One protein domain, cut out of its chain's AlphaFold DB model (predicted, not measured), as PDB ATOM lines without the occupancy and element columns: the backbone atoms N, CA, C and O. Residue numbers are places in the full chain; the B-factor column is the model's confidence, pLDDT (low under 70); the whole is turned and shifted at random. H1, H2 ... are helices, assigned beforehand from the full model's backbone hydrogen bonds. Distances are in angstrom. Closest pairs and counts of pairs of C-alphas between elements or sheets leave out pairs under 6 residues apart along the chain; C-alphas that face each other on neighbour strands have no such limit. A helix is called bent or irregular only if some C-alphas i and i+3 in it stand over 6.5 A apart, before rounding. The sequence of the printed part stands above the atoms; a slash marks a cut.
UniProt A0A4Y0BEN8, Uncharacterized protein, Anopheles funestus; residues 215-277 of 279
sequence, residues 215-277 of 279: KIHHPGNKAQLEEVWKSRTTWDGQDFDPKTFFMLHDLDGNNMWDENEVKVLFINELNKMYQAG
ATOM      1  N   LYS A 215     -31.740 -45.345  -1.497       82.31
ATOM      2  CA  LYS A 215     -33.136 -45.782  -1.630       82.31
ATOM      3  C   LYS A 215     -34.053 -44.576  -1.848       82.31
ATOM      4  O   LYS A 215     -34.205 -43.746  -0.959       82.31
ATOM      5  N   ILE A 216     -34.721 -44.549  -2.996       83.06
ATOM      6  CA  ILE A 216     -35.657 -43.483  -3.361       83.06
ATOM      7  C   ILE A 216     -36.984 -43.678  -2.628       83.06
ATOM      8  O   ILE A 216     -37.474 -44.805  -2.456       83.06
ATOM      9  N   HIS A 217     -37.581 -42.574  -2.195       84.31
ATOM     10  CA  HIS A 217     -38.910 -42.579  -1.602       84.31
ATOM     11  C   HIS A 217     -40.011 -42.577  -2.668       84.31
ATOM     12  O   HIS A 217     -39.840 -42.087  -3.779       84.31
ATOM     13  N   HIS A 218     -41.170 -43.152  -2.335       82.75
ATOM     14  CA  HIS A 218     -42.337 -43.024  -3.209       82.75
ATOM     15  C   HIS A 218     -42.746 -41.548  -3.290       82.75
ATOM     16  O   HIS A 218     -42.684 -40.858  -2.266       82.75
ATOM     17  N   PRO A 219     -43.165 -41.068  -4.471       84.88
ATOM     18  CA  PRO A 219     -43.499 -39.666  -4.662       84.88
ATOM     19  C   PRO A 219     -44.622 -39.228  -3.710       84.88
ATOM     20  O   PRO A 219     -45.624 -39.925  -3.558       84.88
ATOM     21  N   GLY A 220     -44.445 -38.080  -3.055       81.50
ATOM     22  CA  GLY A 220     -45.386 -37.516  -2.083       81.50
ATOM     23  C   GLY A 220     -45.323 -38.137  -0.681       81.50
ATOM     24  O   GLY A 220     -46.131 -37.783   0.175       81.50
ATOM     25  N   ASN A 221     -44.387 -39.053  -0.411       87.19
ATOM     26  CA  ASN A 221     -44.221 -39.626   0.925       87.19
ATOM     27  C   ASN A 221     -43.684 -38.581   1.922       87.19
ATOM     28  O   ASN A 221     -42.845 -37.751   1.577       87.19
ATOM     29  N   LYS A 222     -44.080 -38.680   3.198       86.25
ATOM     30  CA  LYS A 222     -43.606 -37.790   4.271       86.25
ATOM     31  C   LYS A 222     -42.077 -37.727   4.342       86.25
ATOM     32  O   LYS A 222     -41.524 -36.646   4.484       86.25
ATOM     33  N   ALA A 223     -41.406 -38.869   4.180       86.69
ATOM     34  CA  ALA A 223     -39.944 -38.937   4.192       86.69
ATOM     35  C   ALA A 223     -39.298 -38.090   3.077       86.69
ATOM     36  O   ALA A 223     -38.322 -37.396   3.340       86.69
ATOM     37  N   GLN A 224     -39.891 -38.072   1.875       87.31
ATOM     38  CA  GLN A 224     -39.434 -37.221   0.772       87.31
ATOM     39  C   GLN A 224     -39.570 -35.739   1.141       87.31
ATOM     40  O   GLN A 224     -38.641 -34.956   0.956       87.31
ATOM     41  N   LEU A 225     -40.731 -35.339   1.670       87.50
ATOM     42  CA  LEU A 225     -40.993 -33.941   2.022       87.50
ATOM     43  C   LEU A 225     -40.090 -33.463   3.167       87.50
ATOM     44  O   LEU A 225     -39.578 -32.347   3.122       87.50
ATOM     45  N   GLU A 226     -39.842 -34.315   4.165       85.75
ATOM     46  CA  GLU A 226     -38.897 -34.041   5.253       85.75
ATOM     47  C   GLU A 226     -37.461 -33.869   4.742       85.75
ATOM     48  O   GLU A 226     -36.721 -33.021   5.238       85.75
ATOM     49  N   GLU A 227     -37.053 -34.645   3.742       84.12
ATOM     50  CA  GLU A 227     -35.736 -34.502   3.130       84.12
ATOM     51  C   GLU A 227     -35.608 -33.203   2.328       84.12
ATOM     52  O   GLU A 227     -34.629 -32.468   2.486       84.12
ATOM     53  N   VAL A 228     -36.618 -32.866   1.521       85.31
ATOM     54  CA  VAL A 228     -36.664 -31.586   0.801       85.31
ATOM     55  C   VAL A 228     -36.611 -30.419   1.794       85.31
ATOM     56  O   VAL A 228     -35.835 -29.479   1.596       85.31
ATOM     57  N   TRP A 229     -37.345 -30.515   2.905       83.88
ATOM     58  CA  TRP A 229     -37.336 -29.531   3.988       83.88
ATOM     59  C   TRP A 229     -35.938 -29.329   4.583       83.88
ATOM     60  O   TRP A 229     -35.467 -28.192   4.659       83.88
ATOM     61  N   LYS A 230     -35.237 -30.416   4.927       81.31
ATOM     62  CA  LYS A 230     -33.855 -30.373   5.442       81.31
ATOM     63  C   LYS A 230     -32.861 -29.812   4.427       81.31
ATOM     64  O   LYS A 230     -31.963 -29.068   4.790       81.31
ATOM     65  N   SER A 231     -33.026 -30.133   3.143       76.12
ATOM     66  CA  SER A 231     -32.092 -29.685   2.101       76.12
ATOM     67  C   SER A 231     -32.105 -28.167   1.875       76.12
ATOM     68  O   SER A 231     -31.085 -27.588   1.501       76.12
ATOM     69  N   ARG A 232     -33.255 -27.512   2.089       70.75
ATOM     70  CA  ARG A 232     -33.456 -26.083   1.801       70.75
ATOM     71  C   ARG A 232     -33.456 -25.208   3.052       70.75
ATOM     72  O   ARG A 232     -33.076 -24.040   2.970       70.75
ATOM     73  N   THR A 233     -33.848 -25.746   4.204       63.16
ATOM     74  CA  THR A 233     -33.730 -25.032   5.475       63.16
ATOM     75  C   THR A 233     -32.348 -25.304   6.067       63.16
ATOM     76  O   THR A 233     -32.012 -26.425   6.409       63.16
ATOM     77  N   THR A 234     -31.517 -24.273   6.251       60.41
ATOM     78  CA  THR A 234     -30.220 -24.407   6.959       60.41
ATOM     79  C   THR A 234     -30.391 -24.759   8.452       60.41
ATOM     80  O   THR A 234     -29.423 -24.805   9.206       60.41
ATOM     81  N   TRP A 235     -31.631 -24.947   8.907       57.22
ATOM     82  CA  TRP A 235     -32.037 -25.051  10.300       57.22
ATOM     83  C   TRP A 235     -32.485 -26.485  10.592       57.22
ATOM     84  O   TRP A 235     -33.674 -26.780  10.651       57.22
ATOM     85  N   ASP A 236     -31.508 -27.357  10.823       56.56
ATOM     86  CA  ASP A 236     -31.638 -28.811  11.042       56.56
ATOM     87  C   ASP A 236     -32.440 -29.234  12.304       56.56
ATOM     88  O   ASP A 236     -32.408 -30.393  12.713       56.56
ATOM     89  N   GLY A 237     -33.134 -28.303  12.969       60.53
ATOM     90  CA  GLY A 237     -33.722 -28.504  14.299       60.53
ATOM     91  C   GLY A 237     -35.202 -28.155  14.452       60.53
ATOM     92  O   GLY A 237     -35.707 -28.268  15.567       60.53
ATOM     93  N   GLN A 238     -35.896 -27.709  13.399       68.69
ATOM     94  CA  GLN A 238     -37.354 -27.533  13.460       68.69
ATOM     95  C   GLN A 238     -38.078 -28.762  12.919       68.69
ATOM     96  O   GLN A 238     -37.739 -29.279  11.852       68.69
ATOM     97  N   ASP A 239     -39.101 -29.192  13.658       79.31
ATOM     98  CA  ASP A 239     -40.025 -30.227  13.215       79.31
ATOM     99  C   ASP A 239     -40.683 -29.822  11.891       79.31
ATOM    100  O   ASP A 239     -40.932 -28.644  11.625       79.31
ATOM    101  N   PHE A 240     -40.965 -30.818  11.053       82.94
ATOM    102  CA  PHE A 240     -41.629 -30.607   9.773       82.94
ATOM    103  C   PHE A 240     -43.010 -29.977   9.984       82.94
ATOM    104  O   PHE A 240     -43.920 -30.621  10.513       82.94
ATOM    105  N   ASP A 241     -43.168 -28.736   9.528       85.81
ATOM    106  CA  ASP A 241     -44.449 -28.042   9.493       85.81
ATOM    107  C   ASP A 241     -44.969 -27.969   8.047       85.81
ATOM    108  O   ASP A 241     -44.400 -27.233   7.233       85.81
ATOM    109  N   PRO A 242     -46.067 -28.677   7.707       87.31
ATOM    110  CA  PRO A 242     -46.638 -28.667   6.363       87.31
ATOM    111  C   PRO A 242     -46.998 -27.265   5.871       87.31
ATOM    112  O   PRO A 242     -46.895 -26.988   4.679       87.31
ATOM    113  N   LYS A 243     -47.414 -26.368   6.775       86.81
ATOM    114  CA  LYS A 243     -47.821 -25.012   6.401       86.81
ATOM    115  C   LYS A 243     -46.620 -24.177   5.975       86.81
ATOM    116  O   LYS A 243     -46.653 -23.548   4.920       86.81
ATOM    117  N   THR A 244     -45.550 -24.194   6.762       85.88
ATOM    118  CA  THR A 244     -44.312 -23.498   6.398       85.88
ATOM    119  C   THR A 244     -43.643 -24.150   5.189       85.88
ATOM    120  O   THR A 244     -43.130 -23.443   4.326       85.88
ATOM    121  N   PHE A 245     -43.710 -25.481   5.065       86.19
ATOM    122  CA  PHE A 245     -43.248 -26.195   3.873       86.19
ATOM    123  C   PHE A 245     -43.976 -25.724   2.614       86.19
ATOM    124  O   PHE A 245     -43.330 -25.460   1.601       86.19
ATOM    125  N   PHE A 246     -45.301 -25.578   2.694       87.69
ATOM    126  CA  PHE A 246     -46.125 -25.071   1.605       87.69
ATOM    127  C   PHE A 246     -45.700 -23.665   1.171       87.69
ATOM    128  O   PHE A 246     -45.367 -23.451   0.009       87.69
ATOM    129  N   MET A 247     -45.600 -22.745   2.133       85.75
ATOM    130  CA  MET A 247     -45.201 -21.357   1.878       85.75
ATOM    131  C   MET A 247     -43.761 -21.214   1.364       85.75
ATOM    132  O   MET A 247     -43.452 -20.249   0.680       85.75
ATOM    133  N   LEU A 248     -42.861 -22.144   1.697       84.88
ATOM    134  CA  LEU A 248     -41.471 -22.118   1.229       84.88
ATOM    135  C   LEU A 248     -41.335 -22.467  -0.263       84.88
ATOM    136  O   LEU A 248     -40.348 -22.082  -0.895       84.88
ATOM    137  N   HIS A 249     -42.280 -23.242  -0.792       84.00
ATOM    138  CA  HIS A 249     -42.269 -23.730  -2.174       84.00
ATOM    139  C   HIS A 249     -43.266 -23.004  -3.079       84.00
ATOM    140  O   HIS A 249     -43.211 -23.206  -4.285       84.00
ATOM    141  N   ASP A 250     -44.113 -22.153  -2.502       87.25
ATOM    142  CA  ASP A 250     -44.908 -21.155  -3.210       87.25
ATOM    143  C   ASP A 250     -43.978 -19.997  -3.627       87.25
ATOM    144  O   ASP A 250     -43.607 -19.140  -2.818       87.25
ATOM    145  N   LEU A 251     -43.491 -20.041  -4.868       84.69
ATOM    146  CA  LEU A 251     -42.519 -19.087  -5.403       84.69
ATOM    147  C   LEU A 251     -43.183 -17.778  -5.836       84.69
ATOM    148  O   LEU A 251     -42.515 -16.738  -5.844       84.69
ATOM    149  N   ASP A 252     -44.460 -17.822  -6.217       88.00
ATOM    150  CA  ASP A 252     -45.212 -16.669  -6.714       88.00
ATOM    151  C   ASP A 252     -46.146 -16.033  -5.662       88.00
ATOM    152  O   ASP A 252     -46.617 -14.905  -5.849       88.00
ATOM    153  N   GLY A 253     -46.335 -16.692  -4.515       87.19
ATOM    154  CA  GLY A 253     -47.085 -16.208  -3.361       87.19
ATOM    155  C   GLY A 253     -48.603 -16.305  -3.519       87.19
ATOM    156  O   GLY A 253     -49.331 -15.560  -2.847       87.19
ATOM    157  N   ASN A 254     -49.103 -17.148  -4.427       90.31
ATOM    158  CA  ASN A 254     -50.528 -17.247  -4.740       90.31
ATOM    159  C   ASN A 254     -51.309 -18.203  -3.801       90.31
ATOM    160  O   ASN A 254     -52.528 -18.344  -3.942       90.31
ATOM    161  N   ASN A 255     -50.646 -18.789  -2.795       88.19
ATOM    162  CA  ASN A 255     -51.168 -19.797  -1.864       88.19
ATOM    163  C   ASN A 255     -51.671 -21.093  -2.529       88.19
ATOM    164  O   ASN A 255     -52.458 -21.831  -1.928       88.19
ATOM    165  N   MET A 256     -51.229 -21.384  -3.745       89.31
ATOM    166  CA  MET A 256     -51.454 -22.619  -4.490       89.31
ATOM    167  C   MET A 256     -50.093 -23.119  -4.984       89.31
ATOM    168  O   MET A 256     -49.139 -22.358  -5.033       89.31
ATOM    169  N   TRP A 257     -49.990 -24.402  -5.328       88.88
ATOM    170  CA  TRP A 257     -48.812 -24.895  -6.040       88.88
ATOM    171  C   TRP A 257     -49.150 -25.175  -7.489       88.88
ATOM    172  O   TRP A 257     -50.123 -25.883  -7.776       88.88
ATOM    173  N   ASP A 258     -48.328 -24.654  -8.389       90.00
ATOM    174  CA  ASP A 258     -48.389 -25.003  -9.797       90.00
ATOM    175  C   ASP A 258     -47.617 -26.302 -10.108       90.00
ATOM    176  O   ASP A 258     -46.927 -26.898  -9.274       90.00
ATOM    177  N   GLU A 259     -47.753 -26.791 -11.342       88.44
ATOM    178  CA  GLU A 259     -47.089 -28.021 -11.786       88.44
ATOM    179  C   GLU A 259     -45.554 -27.930 -11.684       88.44
ATOM    180  O   GLU A 259     -44.881 -28.932 -11.426       88.44
ATOM    181  N   ASN A 260     -44.980 -26.744 -11.882       86.44
ATOM    182  CA  ASN A 260     -43.537 -26.541 -11.860       86.44
ATOM    183  C   ASN A 260     -43.003 -26.548 -10.426       86.44
ATOM    184  O   ASN A 260     -41.985 -27.187 -10.162       86.44
ATOM    185  N   GLU A 261     -43.704 -25.912  -9.495       87.44
ATOM    186  CA  GLU A 261     -43.380 -25.907  -8.067       87.44
ATOM    187  C   GLU A 261     -43.442 -27.319  -7.485       87.44
ATOM    188  O   GLU A 261     -42.519 -27.755  -6.791       87.44
ATOM    189  N   VAL A 262     -44.458 -28.098  -7.871       87.56
ATOM    190  CA  VAL A 262     -44.561 -29.516  -7.506       87.56
ATOM    191  C   VAL A 262     -43.407 -30.332  -8.099       87.56
ATOM    192  O   VAL A 262     -42.818 -31.157  -7.397       87.56
ATOM    193  N   LYS A 263     -43.020 -30.095  -9.362       85.12
ATOM    194  CA  LYS A 263     -41.880 -30.785 -10.001       85.12
ATOM    195  C   LYS A 263     -40.570 -30.583  -9.243       85.12
ATOM    196  O   LYS A 263     -39.779 -31.524  -9.150       85.12
ATOM    197  N   VAL A 264     -40.344 -29.398  -8.674       83.56
ATOM    198  CA  VAL A 264     -39.117 -29.093  -7.919       83.56
ATOM    199  C   VAL A 264     -38.935 -30.032  -6.722       83.56
ATOM    200  O   VAL A 264     -37.806 -30.434  -6.441       83.56
ATOM    201  N   LEU A 265     -40.024 -30.478  -6.085       83.62
ATOM    202  CA  LEU A 265     -39.980 -31.424  -4.961       83.62
ATOM    203  C   LEU A 265     -39.383 -32.789  -5.341       83.62
ATOM    204  O   LEU A 265     -38.867 -33.511  -4.485       83.62
ATOM    205  N   PHE A 266     -39.449 -33.156  -6.621       85.06
ATOM    206  CA  PHE A 266     -38.950 -34.437  -7.118       85.06
ATOM    207  C   PHE A 266     -37.502 -34.375  -7.596       85.06
ATOM    208  O   PHE A 266     -36.872 -35.420  -7.716       85.06
ATOM    209  N   ILE A 267     -36.940 -33.186  -7.835       83.31
ATOM    210  CA  ILE A 267     -35.583 -33.046  -8.386       83.31
ATOM    211  C   ILE A 267     -34.540 -33.704  -7.474       83.31
ATOM    212  O   ILE A 267     -33.637 -34.373  -7.970       83.31
ATOM    213  N   ASN A 268     -34.678 -33.570  -6.153       79.19
ATOM    214  CA  ASN A 268     -33.747 -34.179  -5.199       79.19
ATOM    215  C   ASN A 268     -33.755 -35.715  -5.287       79.19
ATOM    216  O   ASN A 268     -32.695 -36.331  -5.361       79.19
ATOM    217  N   GLU A 269     -34.936 -36.330  -5.369       83.50
ATOM    218  CA  GLU A 269     -35.078 -37.787  -5.517       83.50
ATOM    219  C   GLU A 269     -34.613 -38.274  -6.896       83.50
ATOM    220  O   GLU A 269     -33.934 -39.296  -7.011       83.50
ATOM    221  N   LEU A 270     -34.910 -37.515  -7.953       82.31
ATOM    222  CA  LEU A 270     -34.436 -37.814  -9.304       82.31
ATOM    223  C   LEU A 270     -32.908 -37.729  -9.381       82.31
ATOM    224  O   LEU A 270     -32.279 -38.564 -10.024       82.31
ATOM    225  N   ASN A 271     -32.284 -36.781  -8.684       80.31
ATOM    226  CA  ASN A 271     -30.829 -36.684  -8.629       80.31
ATOM    227  C   ASN A 271     -30.187 -37.935  -8.021       80.31
ATOM    228  O   ASN A 271     -29.176 -38.389  -8.552       80.31
ATOM    229  N   LYS A 272     -30.787 -38.556  -6.998       79.50
ATOM    230  CA  LYS A 272     -30.288 -39.834  -6.456       79.50
ATOM    231  C   LYS A 272     -30.283 -40.950  -7.504       79.50
ATOM    232  O   LYS A 272     -29.359 -41.757  -7.526       79.50
ATOM    233  N   MET A 273     -31.277 -40.973  -8.397       74.19
ATOM    234  CA  MET A 273     -31.351 -41.938  -9.505       74.19
ATOM    235  C   MET A 273     -30.363 -41.624 -10.629       74.19
ATOM    236  O   MET A 273     -29.671 -42.512 -11.126       74.19
ATOM    237  N   TYR A 274     -30.327 -40.366 -11.066       68.56
ATOM    238  CA  TYR A 274     -29.651 -39.973 -12.298       68.56
ATOM    239  C   TYR A 274     -28.192 -39.581 -12.093       68.56
ATOM    240  O   TYR A 274     -27.393 -39.867 -12.978       68.56
ATOM    241  N   GLN A 275     -27.786 -39.014 -10.953       62.19
ATOM    242  CA  GLN A 275     -26.362 -38.763 -10.659       62.19
ATOM    243  C   GLN A 275     -25.589 -40.070 -10.424       62.19
ATOM    244  O   GLN A 275     -24.393 -40.141 -10.698       62.19
ATOM    245  N   ALA A 276     -26.281 -41.140 -10.023       52.47
ATOM    246  CA  ALA A 276     -25.748 -42.498 -10.070       52.47
ATOM    247  C   ALA A 276     -25.546 -43.012 -11.519       52.47
ATOM    248  O   ALA A 276     -24.667 -43.826 -11.762       52.47
ATOM    249  N   GLY A 277     -26.289 -42.513 -12.512       44.12
ATOM    250  CA  GLY A 277     -26.159 -42.922 -13.922       44.12
ATOM    251  C   GLY A 277     -25.369 -41.970 -14.833       44.12
ATOM    252  O   GLY A 277     -24.982 -42.358 -15.931       44.12
TER     253      GLY A 277
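What this domain is: This is residues 215 to 277 of the 279 residues of an uncharacterized protein of Anopheles funestus (UniProt A0A4Y0BEN8). Two helices cross about perpendicular, the 11-residue H1 over the middle part of the longer, kinked H3, while the short helix H2 sits to one side, close to both of them. The packing is loose, with H1 and H3 the one pair of helices that touch, and the links on either end of H2 swing outward in loops without a named element. The printed part has 63 residues with three named helices, H1, H2 and H3 in that order along the chain, and no named strand; the class is all helix, with 35 of the 63 residues in named elements. By its radius of gyration of the C-alphas, 12.2 A, the whole is compact, and the C-alphas span 36 by 29 by 19 A along the three main axes.

Where its parts are: The printed part begins at Lys 215, with its C-alpha at (-33.136, -45.782, -1.630). H1 holds residues 222 to 232, begins at C-alpha 222 at (-43.606, -37.790, 4.271), and is 15.7 A from first to last C-alpha. H2 holds residues 242 to 249 and is 10.8 A long. H3 holds residues 259 to 274, measures 21.1 A, and ends at C-alpha 274 at (-29.651, -39.973, -12.298). H3 has a kink of 48 degrees near residue 266 and is only just irregular, with C-alphas 265 and 268 lying 6.8 A apart.

How they stand to each other: H1 and H3 touch, about perpendicular at 88 degrees; H3 touches H1 with residues 265 to 269 alone. Their closest C-alphas, those of Val 228 and Leu 265, are 6.7 A apart, and their centres are 11.5 A apart. H1 and H2 are close but not clearly touching, with the C-alphas of Trp 229 and Phe 245 closest at 6.8 A; they run the same way at a steep tilt of 48 degrees. H2 and H3 are also close but not clearly touching, with the C-alphas of His 249 and Glu 261 closest at 6.4 A, and their lines stand about perpendicular at 89 degrees. In H1 and H2 every O i to N i+4 pair is within hydrogen-bond range; in H3, 7 of 12 are.

The domain as a whole: The two C-alphas farthest apart, those of Asn 254 and Gly 277, are 36.6 A apart. The printed part has no cut. The links H1 to H2 and H2 to H3 each have 9 residues and are short. The mean pLDDT of the printed part of this model is 80.6, and it is under 70 in residues 233 to 238 and 274 to 277.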